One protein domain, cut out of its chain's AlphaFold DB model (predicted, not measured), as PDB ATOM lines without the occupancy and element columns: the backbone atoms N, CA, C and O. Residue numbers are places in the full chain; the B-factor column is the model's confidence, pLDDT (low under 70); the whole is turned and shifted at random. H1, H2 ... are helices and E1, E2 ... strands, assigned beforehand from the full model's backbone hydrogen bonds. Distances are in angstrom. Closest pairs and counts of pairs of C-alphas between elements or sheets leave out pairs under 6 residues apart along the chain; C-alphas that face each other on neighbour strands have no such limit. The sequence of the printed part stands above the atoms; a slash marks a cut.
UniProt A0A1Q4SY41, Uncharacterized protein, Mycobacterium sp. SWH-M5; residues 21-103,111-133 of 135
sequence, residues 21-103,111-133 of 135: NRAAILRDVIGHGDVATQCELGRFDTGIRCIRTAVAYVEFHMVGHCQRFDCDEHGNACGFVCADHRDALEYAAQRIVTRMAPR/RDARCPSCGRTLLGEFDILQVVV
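AT A GLANCE: This is residues 21 to 103 and 111 to 133 of the 135 residues of an uncharacterized protein of Mycobacterium sp. SWH-M5 (UniProt A0A1Q4SY41). A small twisted antiparallel sheet, E2 E1 E3, has the long helix H2 along one face, while H1 only grazes it. Of 106 printed residues, under half are in the named helices and strands, ordered H1 E1 E2 H2 E3; the class is mixed. It is compact, radius of gyration of the C-alphas 14.3 A, spanning 44 by 30 by 21 A.

IN THESE COORDINATES: Find H1 at C-alpha 22, (0.848, 103.733, 7.164), running to residue 31. Then come E1, residues 56 to 61; E2, 76 to 81; H2, 83 to 100, 25.7 A long; and E3, 129 to 133, ending at C-alpha (7.543, 95.419, 5.029).

HOW THE PARTS SIT: In hairpin E1 and E2, see N 60 and O 77, 2.8 A apart; between E1 and E3, N 59 and O 130, 2.9 A. H2's height over the sheet is 9.7 A, two layers; its closest C-alphas to E3 are Ala 93 and Leu 129, 6.3 A. In both helices every O i to N i+4 pair is within hydrogen-bond range.

THE WHOLE: Residues 104 to 110 are not printed, a gap of 11.4 A. Links H1 to E1 and E1 to E2 are long. Residues 21 to 37 are among 32 with pLDDT under 70.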
ATOM      1  N   ASN A  21       0.052 107.939   8.766       55.41
ATOM      2  CA  ASN A  21      -0.536 107.269   7.631       55.41
ATOM      3  C   ASN A  21       0.444 106.161   7.265       55.41
ATOM      4  O   ASN A  21       1.548 106.430   6.804       55.41
ATOM      5  N   ARG A  22       0.045 104.912   7.482       52.81
ATOM      6  CA  ARG A  22       0.848 103.733   7.164       52.81
ATOM      7  C   ARG A  22       1.372 103.772   5.727       52.81
ATOM      8  O   ARG A  22       2.499 103.383   5.476       52.81
ATOM      9  N   ALA A  23       0.602 104.328   4.788       52.19
ATOM     10  CA  ALA A  23       1.043 104.545   3.412       52.19
ATOM     11  C   ALA A  23       2.041 105.708   3.256       52.19
ATOM     12  O   ALA A  23       2.766 105.753   2.270       52.19
ATOM     13  N   ALA A  24       2.072 106.676   4.172       56.78
ATOM     14  CA  ALA A  24       3.139 107.672   4.263       56.78
ATOM     15  C   ALA A  24       4.417 107.070   4.862       56.78
ATOM     16  O   ALA A  24       5.456 107.277   4.259       56.78
ATOM     17  N   ILE A  25       4.343 106.245   5.919       57.22
ATOM     18  CA  ILE A  25       5.507 105.483   6.428       57.22
ATOM     19  C   ILE A  25       6.058 104.583   5.328       57.22
ATOM     20  O   ILE A  25       7.241 104.615   5.043       57.22
ATOM     21  N   LEU A  26       5.196 103.819   4.654       55.03
ATOM     22  CA  LEU A  26       5.595 102.966   3.536       55.03
ATOM     23  C   LEU A  26       6.236 103.774   2.405       55.03
ATOM     24  O   LEU A  26       7.225 103.335   1.840       55.03
ATOM     25  N   ARG A  27       5.696 104.951   2.067       56.81
ATOM     26  CA  ARG A  27       6.286 105.828   1.043       56.81
ATOM     27  C   ARG A  27       7.582 106.491   1.496       56.81
ATOM     28  O   ARG A  27       8.407 106.761   0.639       56.81
ATOM     29  N   ASP A  28       7.756 106.733   2.785       57.31
ATOM     30  CA  ASP A  28       8.986 107.265   3.367       57.31
ATOM     31  C   ASP A  28      10.070 106.176   3.408       57.31
ATOM     32  O   ASP A  28      11.149 106.360   2.864       57.31
ATOM     33  N   VAL A  29       9.725 104.976   3.884       53.88
ATOM     34  CA  VAL A  29      10.562 103.763   3.893       53.88
ATOM     35  C   VAL A  29      10.970 103.317   2.485       53.88
ATOM     36  O   VAL A  29      12.096 102.879   2.285       53.88
ATOM     37  N   ILE A  30      10.066 103.403   1.503       54.47
ATOM     38  CA  ILE A  30      10.350 103.046   0.102       54.47
ATOM     39  C   ILE A  30      11.006 104.221  -0.651       54.47
ATOM     40  O   ILE A  30      11.781 104.005  -1.580       54.47
ATOM     41  N   GLY A  31      10.683 105.466  -0.287       47.75
ATOM     42  CA  GLY A  31      11.152 106.691  -0.949       47.75
ATOM     43  C   GLY A  31      12.542 107.138  -0.498       47.75
ATOM     44  O   GLY A  31      13.302 107.687  -1.297       47.75
ATOM     45  N   HIS A  32      12.914 106.851   0.747       49.56
ATOM     46  CA  HIS A  32      14.291 106.841   1.207       49.56
ATOM     47  C   HIS A  32      14.893 105.485   0.846       49.56
ATOM     48  O   HIS A  32      14.876 104.553   1.638       49.56
ATOM     49  N   GLY A  33      15.453 105.377  -0.362       45.03
ATOM     50  CA  GLY A  33      16.208 104.203  -0.831       45.03
ATOM     51  C   GLY A  33      17.398 103.787   0.055       45.03
ATOM     52  O   GLY A  33      18.083 102.822  -0.267       45.03
ATOM     53  N   ASP A  34      17.611 104.473   1.177       48.66
ATOM     54  CA  ASP A  34      18.350 104.005   2.338       48.66
ATOM     55  C   ASP A  34      17.398 103.244   3.266       48.66
ATOM     56  O   ASP A  34      17.105 103.681   4.382       48.66
ATOM     57  N   VAL A  35      16.900 102.085   2.822       53.72
ATOM     58  CA  VAL A  35      16.335 101.124   3.771       53.72
ATOM     59  C   VAL A  35      17.374 100.964   4.867       53.72
ATOM     60  O   VAL A  35      18.515 100.638   4.531       53.72
ATOM     61  N   ALA A  36      17.033 101.275   6.125       59.72
ATOM     62  CA  ALA A  36      18.016 101.323   7.198       59.72
ATOM     63  C   ALA A  36      18.849 100.041   7.140       59.72
ATOM     64  O   ALA A  36      18.363  98.941   7.402       59.72
ATOM     65  N   THR A  37      20.108 100.169   6.712       66.56
ATOM     66  CA  THR A  37      20.929  99.000   6.352       66.56
ATOM     67  C   THR A  37      21.318  98.192   7.582       66.56
ATOM     68  O   THR A  37      21.999  97.175   7.466       66.56
ATOM     69  N   GLN A  38      20.902  98.642   8.767       75.38
ATOM     70  CA  GLN A  38      21.227  98.090  10.063       75.38
ATOM     71  C   GLN A  38      19.983  98.030  10.940       75.38
ATOM     72  O   GLN A  38      19.106  98.887  10.894       75.38
ATOM     73  N   CYS A  39      19.934  96.992  11.760       84.44
ATOM     74  CA  CYS A  39      18.891  96.788  12.738       84.44
ATOM     75  C   CYS A  39      18.948  97.852  13.844       84.44
ATOM     76  O   CYS A  39      19.965  98.049  14.511       84.44
ATOM     77  N   GLU A  40      17.808  98.486  14.083       78.50
ATOM     78  CA  GLU A  40      17.632  99.570  15.050       78.50
ATOM     79  C   GLU A  40      17.358  99.050  16.466       78.50
ATOM     80  O   GLU A  40      17.524  99.781  17.444       78.50
ATOM     81  N   LEU A  41      17.002  97.765  16.600       73.38
ATOM     82  CA  LEU A  41      16.848  97.121  17.900       73.38
ATOM     83  C   LEU A  41      18.224  96.880  18.532       73.38
ATOM     84  O   LEU A  41      18.964  95.968  18.156       73.38
ATOM     85  N   GLY A  42      18.569  97.719  19.501       60.66
ATOM     86  CA  GLY A  42      19.716  97.535  20.379       60.66
ATOM     87  C   GLY A  42      19.354  96.841  21.690       60.66
ATOM     88  O   GLY A  42      18.182  96.645  22.011       60.66
ATOM     89  N   ARG A  43      20.361  96.518  22.507       53.53
ATOM     90  CA  ARG A  43      20.113  96.232  23.927       53.53
ATOM     91  C   ARG A  43      19.566  97.506  24.572       53.53
ATOM     92  O   ARG A  43      20.317  98.464  24.770       53.53
ATOM     93  N   PHE A  44      18.261  97.511  24.857       49.53
ATOM     94  CA  PHE A  44      17.526  98.645  25.434       49.53
ATOM     95  C   PHE A  44      18.172  99.193  26.719       49.53
ATOM     96  O   PHE A  44      17.999 100.361  27.043       49.53
ATOM     97  N   ASP A  45      18.934  98.365  27.433       46.56
ATOM     98  CA  ASP A  45      19.627  98.680  28.680       46.56
ATOM     99  C   ASP A  45      21.071  99.182  28.501       46.56
ATOM    100  O   ASP A  45      21.585  99.864  29.385       46.56
ATOM    101  N   THR A  46      21.738  98.879  27.381       51.03
ATOM    102  CA  THR A  46      23.171  99.188  27.199       51.03
ATOM    103  C   THR A  46      23.475 100.176  26.073       51.03
ATOM    104  O   THR A  46      24.639 100.513  25.873       51.03
ATOM    105  N   GLY A  47      22.475 100.607  25.293       53.16
ATOM    106  CA  GLY A  47      22.657 101.543  24.171       53.16
ATOM    107  C   GLY A  47      23.444 100.970  22.982       53.16
ATOM    108  O   GLY A  47      23.786 101.695  22.048       53.16
ATOM    109  N   ILE A  48      23.736  99.665  22.998       60.50
ATOM    110  CA  ILE A  48      24.456  98.973  21.925       60.50
ATOM    111  C   ILE A  48      23.471  98.691  20.797       60.50
ATOM    112  O   ILE A  48      22.507  97.957  21.006       60.50
ATOM    113  N   ARG A  49      23.740  99.231  19.605       68.62
ATOM    114  CA  ARG A  49      22.965  98.952  18.389       68.62
ATOM    115  C   ARG A  49      23.352  97.603  17.787       68.62
ATOM    116  O   ARG A  49      24.503  97.174  17.876       68.62
ATOM    117  N   CYS A  50      22.389  96.934  17.170       82.69
ATOM    118  CA  CYS A  50      22.657  95.715  16.425       82.69
ATOM    119  C   CYS A  50      23.375  96.057  15.116       82.69
ATOM    120  O   CYS A  50      22.887  96.846  14.320       82.69
ATOM    121  N   ILE A  51      24.520  95.425  14.862       82.50
ATOM    122  CA  ILE A  51      25.300  95.658  13.633       82.50
ATOM    123  C   ILE A  51      24.784  94.867  12.422       82.50
ATOM    124  O   ILE A  51      25.384  94.913  11.352       82.50
ATOM    125  N   ARG A  52      23.729  94.064  12.596       85.25
ATOM    126  CA  ARG A  52      23.220  93.186  11.538       85.25
ATOM    127  C   ARG A  52      22.304  93.939  10.593       85.25
ATOM    128  O   ARG A  52      21.562  94.817  11.024       85.25
ATOM    129  N   THR A  53      22.301  93.510   9.338       86.38
ATOM    130  CA  THR A  53      21.426  94.056   8.305       86.38
ATOM    131  C   THR A  53      19.958  93.855   8.650       86.38
ATOM    132  O   THR A  53      19.562  92.778   9.108       86.38
ATOM    133  N   ALA A  54      19.161  94.906   8.464       86.00
ATOM    134  CA  ALA A  54      17.721  94.811   8.617       86.00
ATOM    135  C   ALA A  54      17.104  94.019   7.460       86.00
ATOM    136  O   ALA A  54      17.535  94.130   6.319       86.00
ATOM    137  N   VAL A  55      16.092  93.220   7.780       86.62
ATOM    138  CA  VAL A  55      15.338  92.386   6.826       86.62
ATOM    139  C   VAL A  55      13.832  92.647   6.912       86.62
ATOM    140  O   VAL A  55      13.047  92.048   6.182       86.62
ATOM    141  N   ALA A  56      13.399  93.487   7.853       84.69
ATOM    142  CA  ALA A  56      12.001  93.838   8.029       84.69
ATOM    143  C   ALA A  56      11.849  95.195   8.719       84.69
ATOM    144  O   ALA A  56      12.618  95.520   9.622       84.69
ATOM    145  N   TYR A  57      10.809  95.934   8.350       84.44
ATOM    146  CA  TYR A  57      10.247  96.998   9.175       84.44
ATOM    147  C   TYR A  57       9.072  96.437   9.980       84.44
ATOM    148  O   TYR A  57       8.160  95.819   9.412       84.44
ATOM    149  N   VAL A  58       9.092  96.644  11.296       85.00
ATOM    150  CA  VAL A  58       8.073  96.128  12.214       85.00
ATOM    151  C   VAL A  58       7.417  97.245  13.014       85.00
ATOM    152  O   VAL A  58       8.057  98.224  13.386       85.00
ATOM    153  N   GLU A  59       6.140  97.053  13.320       87.75
ATOM    154  CA  GLU A  59       5.402  97.781  14.352       87.75
ATOM    155  C   GLU A  59       5.172  96.814  15.513       87.75
ATOM    156  O   GLU A  59       4.709  95.691  15.304       87.75
ATOM    157  N   PHE A  60       5.503  97.211  16.740       86.75
ATOM    158  CA  PHE A  60       5.317  96.363  17.910       86.75
ATOM    159  C   PHE A  60       4.765  97.127  19.113       86.75
ATOM    160  O   PHE A  60       5.243  98.191  19.502       86.75
ATOM    161  N   HIS A  61       3.747  96.551  19.741       87.25
ATOM    162  CA  HIS A  61       3.120  97.073  20.942       87.25
ATOM    163  C   HIS A  61       3.868  96.577  22.183       87.25
ATOM    164  O   HIS A  61       3.825  95.391  22.524       87.25
ATOM    165  N   MET A  62       4.524  97.481  22.913       82.38
ATOM    166  CA  MET A  62       5.206  97.135  24.165       82.38
ATOM    167  C   MET A  62       4.203  96.913  25.299       82.38
ATOM    168  O   MET A  62       3.939  97.803  26.109       82.38
ATOM    169  N   VAL A  63       3.626  95.713  25.366       82.50
ATOM    170  CA  VAL A  63       2.621  95.349  26.375       82.50
ATOM    171  C   VAL A  63       3.143  95.642  27.788       82.50
ATOM    172  O   VAL A  63       4.170  95.113  28.204       82.50
ATOM    173  N   GLY A  64       2.430  96.487  28.536       83.06
ATOM    174  CA  GLY A  64       2.821  96.909  29.891       83.06
ATOM    175  C   GLY A  64       3.724  98.147  29.964       83.06
ATOM    176  O   GLY A  64       3.915  98.697  31.050       83.06
ATOM    177  N   HIS A  65       4.240  98.623  28.828       81.19
ATOM    178  CA  HIS A  65       5.111  99.796  28.752       81.19
ATOM    179  C   HIS A  65       4.795 100.746  27.586       81.19
ATOM    180  O   HIS A  65       5.540 101.692  27.353       81.19
ATOM    181  N   CYS A  66       3.679 100.554  26.891       82.19
ATOM    182  CA  CYS A  66       3.299 101.306  25.693       82.19
ATOM    183  C   CYS A  66       3.047 102.815  25.904       82.19
ATOM    184  O   CYS A  66       2.769 103.524  24.948       82.19
ATOM    185  N   GLN A  67       3.148 103.310  27.142       75.88
ATOM    186  CA  GLN A  67       3.068 104.734  27.508       75.88
ATOM    187  C   GLN A  67       4.403 105.308  28.019       75.88
ATOM    188  O   GLN A  67       4.446 106.444  28.480       75.88
ATOM    189  N   ARG A  68       5.478 104.510  28.051       68.50
ATOM    190  CA  ARG A  68       6.750 104.858  28.716       68.50
ATOM    191  C   ARG A  68       7.928 105.071  27.762       68.50
ATOM    192  O   ARG A  68       9.017 105.376  28.234       68.50
ATOM    193  N   PHE A  69       7.718 104.908  26.463       64.56
ATOM    194  CA  PHE A  69       8.750 104.970  25.429       64.56
ATOM    195  C   PHE A  69       8.292 105.864  24.269       64.56
ATOM    196  O   PHE A  69       7.152 106.327  24.303       64.56
ATOM    197  N   ASP A  70       9.149 106.072  23.260       70.75
ATOM    198  CA  ASP A  70       8.850 106.761  21.986       70.75
ATOM    199  C   ASP A  70       7.833 105.967  21.132       70.75
ATOM    200  O   ASP A  70       8.077 105.603  19.984       70.75
ATOM    201  N   CYS A  71       6.703 105.612  21.738       74.81
ATOM    202  CA  CYS A  71       5.587 104.952  21.098       74.81
ATOM    203  C   CYS A  71       4.659 105.984  20.453       74.81
ATOM    204  O   CYS A  71       4.508 107.102  20.949       74.81
ATOM    205  N   ASP A  72       3.998 105.579  19.373       78.06
ATOM    206  CA  ASP A  72       2.946 106.353  18.728       78.06
ATOM    207  C   ASP A  72       1.710 106.541  19.637       78.06
ATOM    208  O   ASP A  72       1.615 106.026  20.756       78.06
ATOM    209  N   GLU A  73       0.708 107.259  19.126       76.50
ATOM    210  CA  GLU A  73      -0.577 107.491  19.804       76.50
ATOM    211  C   GLU A  73      -1.360 106.202  20.140       76.50
ATOM    212  O   GLU A  73      -2.269 106.212  20.973       76.50
ATOM    213  N   HIS A  74      -0.995 105.073  19.532       73.94
ATOM    214  CA  HIS A  74      -1.564 103.750  19.771       73.94
ATOM    215  C   HIS A  74      -0.692 102.880  20.696       73.94
ATOM    216  O   HIS A  74      -1.052 101.733  21.007       73.94
ATOM    217  N   GLY A  75       0.429 103.418  21.178       77.62
ATOM    218  CA  GLY A  75       1.368 102.737  22.053       77.62
ATOM    219  C   GLY A  75       2.269 101.727  21.333       77.62
ATOM    220  O   GLY A  75       2.769 100.796  21.972       77.62
ATOM    221  N   ASN A  76       2.439 101.848  20.017       81.44
ATOM    222  CA  ASN A  76       3.354 101.018  19.241       81.44
ATOM    223  C   ASN A  76       4.699 101.723  19.087       81.44
ATOM    224  O   ASN A  76       4.758 102.915  18.811       81.44
ATOM    225  N   ALA A  77       5.781 100.971  19.230       82.94
ATOM    226  CA  ALA A  77       7.082 101.366  18.712       82.94
ATOM    227  C   ALA A  77       7.274 100.754  17.321       82.94
ATOM    228  O   ALA A  77       6.661  99.739  16.985       82.94
ATOM    229  N   CYS A  78       8.134 101.357  16.515       83.31
ATOM    230  CA  CYS A  78       8.440 100.873  15.179       83.31
ATOM    231  C   CYS A  78       9.937 100.946  14.897       83.31
ATOM    232  O   CYS A  78      10.658 101.708  15.542       83.31
ATOM    233  N   GLY A  79      10.398 100.142  13.943       82.38
ATOM    234  CA  GLY A  79      11.776 100.211  13.477       82.38
ATOM    235  C   GLY A  79      12.184  99.054  12.579       82.38
ATOM    236  O   GLY A  79      11.462  98.064  12.410       82.38
ATOM    237  N   PHE A  80      13.377  99.183  12.012       84.94
ATOM    238  CA  PHE A  80      13.998  98.167  11.175       84.94
ATOM    239  C   PHE A  80      14.711  97.103  12.015       84.94
ATOM    240  O   PHE A  80      15.509  97.395  12.910       84.94
ATOM    241  N   VAL A  81      14.455  95.829  11.721       85.50
ATOM    242  CA  VAL A  81      14.979  94.688  12.481       85.50
ATOM    243  C   VAL A  81      15.663  93.661  11.589       85.50
ATOM    244  O   VAL A  81      15.246  93.413  10.459       85.50
ATOM    245  N   CYS A  82      16.732  93.046  12.099       89.88
ATOM    246  CA  CYS A  82      17.362  91.884  11.473       89.88
ATOM    247  C   CYS A  82      16.543  90.611  11.735       89.88
ATOM    248  O   CYS A  82      15.655  90.610  12.590       89.88
ATOM    249  N   ALA A  83      16.866  89.520  11.031       89.44
ATOM    250  CA  ALA A  83      16.135  88.252  11.134       89.44
ATOM    251  C   ALA A  83      16.031  87.750  12.587       89.44
ATOM    252  O   ALA A  83      14.931  87.513  13.070       89.44
ATOM    253  N   ASP A  84      17.146  87.705  13.323       87.88
ATOM    254  CA  ASP A  84      17.158  87.241  14.716       87.88
ATOM    255  C   ASP A  84      16.268  88.089  15.634       87.88
ATOM    256  O   ASP A  84      15.583  87.553  16.503       87.88
ATOM    257  N   HIS A  85      16.271  89.415  15.464       89.38
ATOM    258  CA  HIS A  85      15.438  90.292  16.286       89.38
ATOM    259  C   HIS A  85      13.965  90.215  15.901       89.38
ATOM    260  O   HIS A  85      13.123  90.264  16.795       89.38
ATOM    261  N   ARG A  86      13.644  90.028  14.617       88.81
ATOM    262  CA  ARG A  86      12.275  89.729  14.191       88.81
ATOM    263  C   ARG A  86      11.785  88.444  14.855       88.81
ATOM    264  O   ARG A  86      10.768  88.475  15.536       88.81
ATOM    265  N   ASP A  87      12.540  87.357  14.735       88.06
ATOM    266  CA  ASP A  87      12.148  86.051  15.272       88.06
ATOM    267  C   ASP A  87      12.041  86.089  16.811       88.06
ATOM    268  O   ASP A  87      11.131  85.508  17.407       88.06
ATOM    269  N   ALA A  88      12.927  86.834  17.483       88.00
ATOM    270  CA  ALA A  88      12.850  87.055  18.926       88.00
ATOM    271  C   ALA A  88      11.603  87.859  19.338       88.00
ATOM    272  O   ALA A  88      10.972  87.528  20.347       88.00
ATOM    273  N   LEU A  89      11.234  88.895  18.575       87.38
ATOM    274  CA  LEU A  89      10.013  89.670  18.803       87.38
ATOM    275  C   LEU A  89       8.761  88.818  18.549       87.38
ATOM    276  O   LEU A  89       7.829  88.876  19.349       87.38
ATOM    277  N   GLU A  90       8.744  87.997  17.495       88.62
ATOM    278  CA  GLU A  90       7.640  87.073  17.185       88.62
ATOM    279  C   GLU A  90       7.446  86.068  18.323       88.62
ATOM    280  O   GLU A  90       6.347  85.913  18.864       88.62
ATOM    281  N   TYR A  91       8.542  85.461  18.778       85.06
ATOM    282  CA  TYR A  91       8.524  84.567  19.927       85.06
ATOM    283  C   TYR A  91       8.035  85.272  21.203       85.06
ATOM    284  O   TYR A  91       7.252  84.712  21.979       85.06
ATOM    285  N   ALA A  92       8.466  86.515  21.440       86.25
ATOM    286  CA  ALA A  92       8.009  87.304  22.578       86.25
ATOM    287  C   ALA A  92       6.502  87.592  22.498       86.25
ATOM    288  O   ALA A  92       5.800  87.381  23.490       86.25
ATOM    289  N   ALA A  93       5.988  87.991  21.331       87.19
ATOM    290  CA  ALA A  93       4.567  88.225  21.096       87.19
ATOM    291  C   ALA A  93       3.736  86.967  21.396       87.19
ATOM    292  O   ALA A  93       2.810  87.019  22.211       87.19
ATOM    293  N   GLN A  94       4.138  85.808  20.865       85.75
ATOM    294  CA  GLN A  94       3.505  84.513  21.151       85.75
ATOM    295  C   GLN A  94       3.463  84.196  22.644       85.75
ATOM    296  O   GLN A  94       2.434  83.790  23.200       85.75
ATOM    297  N   ARG A  95       4.595  84.390  23.328       85.69
ATOM    298  CA  ARG A  95       4.719  84.144  24.768       85.69
ATOM    299  C   ARG A  95       3.834  85.079  25.578       85.69
ATOM    300  O   ARG A  95       3.267  84.636  26.578       85.69
ATOM    301  N   ILE A  96       3.721  86.341  25.177       83.94
ATOM    302  CA  ILE A  96       2.874  87.334  25.834       83.94
ATOM    303  C   ILE A  96       1.397  86.960  25.665       83.94
ATOM    304  O   ILE A  96       0.702  86.842  26.675       83.94
ATOM    305  N   VAL A  97       0.936  86.662  24.446       82.12
ATOM    306  CA  VAL A  97      -0.443  86.189  24.201       82.12
ATOM    307  C   VAL A  97      -0.742  84.941  25.022       82.12
ATOM    308  O   VAL A  97      -1.740  84.892  25.733       82.12
ATOM    309  N   THR A  98       0.157  83.955  25.012       81.12
ATOM    310  CA  THR A  98      -0.011  82.702  25.768       81.12
ATOM    311  C   THR A  98      -0.064  82.927  27.281       81.12
ATOM    312  O   THR A  98      -0.753  82.200  27.996       81.12
ATOM    313  N   ARG A  99       0.686  83.904  27.806       79.69
ATOM    314  CA  ARG A  99       0.660  84.264  29.232       79.69
ATOM    315  C   ARG A  99      -0.607  85.018  29.615       79.69
ATOM    316  O   ARG A  99      -1.093  84.826  30.725       79.69
ATOM    317  N   MET A 100      -1.103  85.876  28.729       72.56
ATOM    318  CA  MET A 100      -2.327  86.644  28.958       72.56
ATOM    319  C   MET A 100      -3.590  85.827  28.684       72.56
ATOM    320  O   MET A 100      -4.648  86.149  29.219       72.56
ATOM    321  N   ALA A 101      -3.483  84.745  27.911       64.25
ATOM    322  CA  ALA A 101      -4.546  83.768  27.764       64.25
ATOM    323  C   ALA A 101      -4.841  83.135  29.139       64.25
ATOM    324  O   ALA A 101      -3.924  82.619  29.790       64.25
ATOM    325  N   PRO A 102      -6.099  83.166  29.613       57.78
ATOM    326  CA  PRO A 102      -6.444  82.665  30.936       57.78
ATOM    327  C   PRO A 102      -6.102  81.176  31.045       57.78
ATOM    328  O   PRO A 102      -6.732  80.314  30.428       57.78
ATOM    329  N   ARG A 103      -5.074  80.859  31.841       55.31
ATOM    330  CA  ARG A 103      -4.719  79.481  32.183       55.31
ATOM    331  C   ARG A 103      -5.757  78.937  33.150       55.31
ATOM    332  O   ARG A 103      -5.669  79.151  34.352       55.31
ATOM    333  N   ARG A 111     -12.599  86.492  28.087       56.28
ATOM    334  CA  ARG A 111     -11.846  87.595  28.673       56.28
ATOM    335  C   ARG A 111     -10.794  87.932  27.641       56.28
ATOM    336  O   ARG A 111      -9.755  87.284  27.578       56.28
ATOM    337  N   ASP A 112     -11.150  88.882  26.791       66.31
ATOM    338  CA  ASP A 112     -10.232  89.528  25.873       66.31
ATOM    339  C   ASP A 112      -8.981  89.930  26.663       66.31
ATOM    340  O   ASP A 112      -9.087  90.624  27.683       66.31
ATOM    341  N   ALA A 113      -7.807  89.447  26.254       73.81
ATOM    342  CA  ALA A 113      -6.562  89.900  26.854       73.81
ATOM    343  C   ALA A 113      -6.468  91.411  26.615       73.81
ATOM    344  O   ALA A 113      -6.669  91.868  25.496       73.81
ATOM    345  N   ARG A 114      -6.221  92.201  27.662       83.25
ATOM    346  CA  ARG A 114      -6.078  93.657  27.542       83.25
ATOM    347  C   ARG A 114      -4.691  94.077  27.978       83.25
ATOM    348  O   ARG A 114      -4.195  93.596  28.996       83.25
ATOM    349  N   CYS A 115      -4.084  94.993  27.231       84.50
ATOM    350  CA  CYS A 115      -2.844  95.626  27.647       84.50
ATOM    351  C   CYS A 115      -3.079  96.353  28.984       84.50
ATOM    352  O   CYS A 115      -3.983  97.186  29.063       84.50
ATOM    353  N   PRO A 116      -2.293  96.076  30.037       82.25
ATOM    354  CA  PRO A 116      -2.527  96.662  31.356       82.25
ATOM    355  C   PRO A 116      -2.238  98.169  31.410       82.25
ATOM    356  O   PRO A 116      -2.699  98.833  32.331       82.25
ATOM    357  N   SER A 117      -1.498  98.711  30.438       85.19
ATOM    358  CA  SER A 117      -1.147 100.136  30.392       85.19
ATOM    359  C   SER A 117      -2.171 100.974  29.631       85.19
ATOM    360  O   SER A 117      -2.630 101.984  30.148       85.19
ATOM    361  N   CYS A 118      -2.552 100.563  28.417       85.12
ATOM    362  CA  CYS A 118      -3.470 101.338  27.572       85.12
ATOM    363  C   CYS A 118      -4.883 100.743  27.460       85.12
ATOM    364  O   CYS A 118      -5.749 101.338  26.830       85.12
ATOM    365  N   GLY A 119      -5.136  99.559  28.023       83.19
ATOM    366  CA  GLY A 119      -6.439  98.893  27.961       83.19
ATOM    367  C   GLY A 119      -6.802  98.290  26.598       83.19
ATOM    368  O   GLY A 119      -7.875  97.696  26.486       83.19
ATOM    369  N   ARG A 120      -5.928  98.399  25.583       84.38
ATOM    370  CA  ARG A 120      -6.131  97.836  24.237       84.38
ATOM    371  C   ARG A 120      -6.397  96.335  24.314       84.38
ATOM    372  O   ARG A 120      -5.628  95.608  24.938       84.38
ATOM    373  N   THR A 121      -7.462  95.883  23.658       84.94
ATOM    374  CA  THR A 121      -7.742  94.457  23.470       84.94
ATOM    375  C   THR A 121      -6.707  93.838  22.529       84.94
ATOM    376  O   THR A 121      -6.437  94.379  21.462       84.94
ATOM    377  N   LEU A 122      -6.148  92.702  22.937       83.06
ATOM    378  CA  LEU A 122      -5.156  91.906  22.229       83.06
ATOM    379  C   LEU A 122      -5.803  90.558  21.898       83.06
ATOM    380  O   LEU A 122      -6.079  89.752  22.790       83.06
ATOM    381  N   LEU A 123      -6.101  90.337  20.621       80.00
ATOM    382  CA  LEU A 123      -6.762  89.135  20.112       80.00
ATOM    383  C   LEU A 123      -5.751  88.075  19.670       80.00
ATOM    384  O   LEU A 123      -6.068  86.886  19.685       80.00
ATOM    385  N   GLY A 124      -4.535  88.487  19.311       77.62
ATOM    386  CA  GLY A 124      -3.466  87.580  18.915       77.62
ATOM    387  C   GLY A 124      -2.090  88.234  18.871       77.62
ATOM    388  O   GLY A 124      -1.901  89.375  19.284       77.62
ATOM    389  N   GLU A 125      -1.111  87.482  18.369       82.38
ATOM    390  CA  GLU A 125       0.286  87.928  18.265       82.38
ATOM    391  C   GLU A 125       0.438  89.139  17.339       82.38
ATOM    392  O   GLU A 125       1.235  90.022  17.632       82.38
ATOM    393  N   PHE A 126      -0.402  89.237  16.304       81.50
ATOM    394  CA  PHE A 126      -0.421  90.353  15.356       81.50
ATOM    395  C   PHE A 126      -0.835  91.694  15.975       81.50
ATOM    396  O   PHE A 126      -0.477  92.743  15.447       81.50
ATOM    397  N   ASP A 127      -1.553  91.682  17.102       79.50
ATOM    398  CA  ASP A 127      -1.853  92.909  17.854       79.50
ATOM    399  C   ASP A 127      -0.651  93.401  18.672       79.50
ATOM    400  O   ASP A 127      -0.665  94.520  19.187       79.50
ATOM    401  N   ILE A 128       0.367  92.548  18.827       83.12
ATOM    402  CA  ILE A 128       1.594  92.823  19.573       83.12
ATOM    403  C   ILE A 128       2.763  93.067  18.628       83.12
ATOM    404  O   ILE A 128       3.576  93.934  18.912       83.12
ATOM    405  N   LEU A 129       2.866  92.325  17.530       84.94
ATOM    406  CA  LEU A 129       3.917  92.487  16.539       84.94
ATOM    407  C   LEU A 129       3.340  92.334  15.142       84.94
ATOM    408  O   LEU A 129       2.744  91.314  14.806       84.94
ATOM    409  N   GLN A 130       3.614  93.319  14.301       85.69
ATOM    410  CA  GLN A 130       3.242  93.304  12.907       85.69
ATOM    411  C   GLN A 130       4.464  93.574  12.033       85.69
ATOM    412  O   GLN A 130       5.107  94.616  12.138       85.69
ATOM    413  N   VAL A 131       4.755  92.645  11.124       81.62
ATOM    414  CA  VAL A 131       5.697  92.884  10.027       81.62
ATOM    415  C   VAL A 131       4.974  93.704   8.964       81.62
ATOM    416  O   VAL A 131       3.949  93.277   8.432       81.62
ATOM    417  N   VAL A 132       5.478  94.905   8.687       76.25
ATOM    418  CA  VAL A 132       4.847  95.842   7.747       76.25
ATOM    419  C   VAL A 132       5.463  95.707   6.358       76.25
ATOM    420  O   VAL A 132       4.729  95.713   5.373       76.25
ATOM    421  N   VAL A 133       6.791  95.560   6.285       72.69
ATOM    422  CA  VAL A 133       7.543  95.419   5.029       72.69
ATOM    423  C   VAL A 133       8.693  94.433   5.222       72.69
ATOM    424  O   VAL A 133       9.499  94.654   6.128       72.69
TER     425      VAL A 133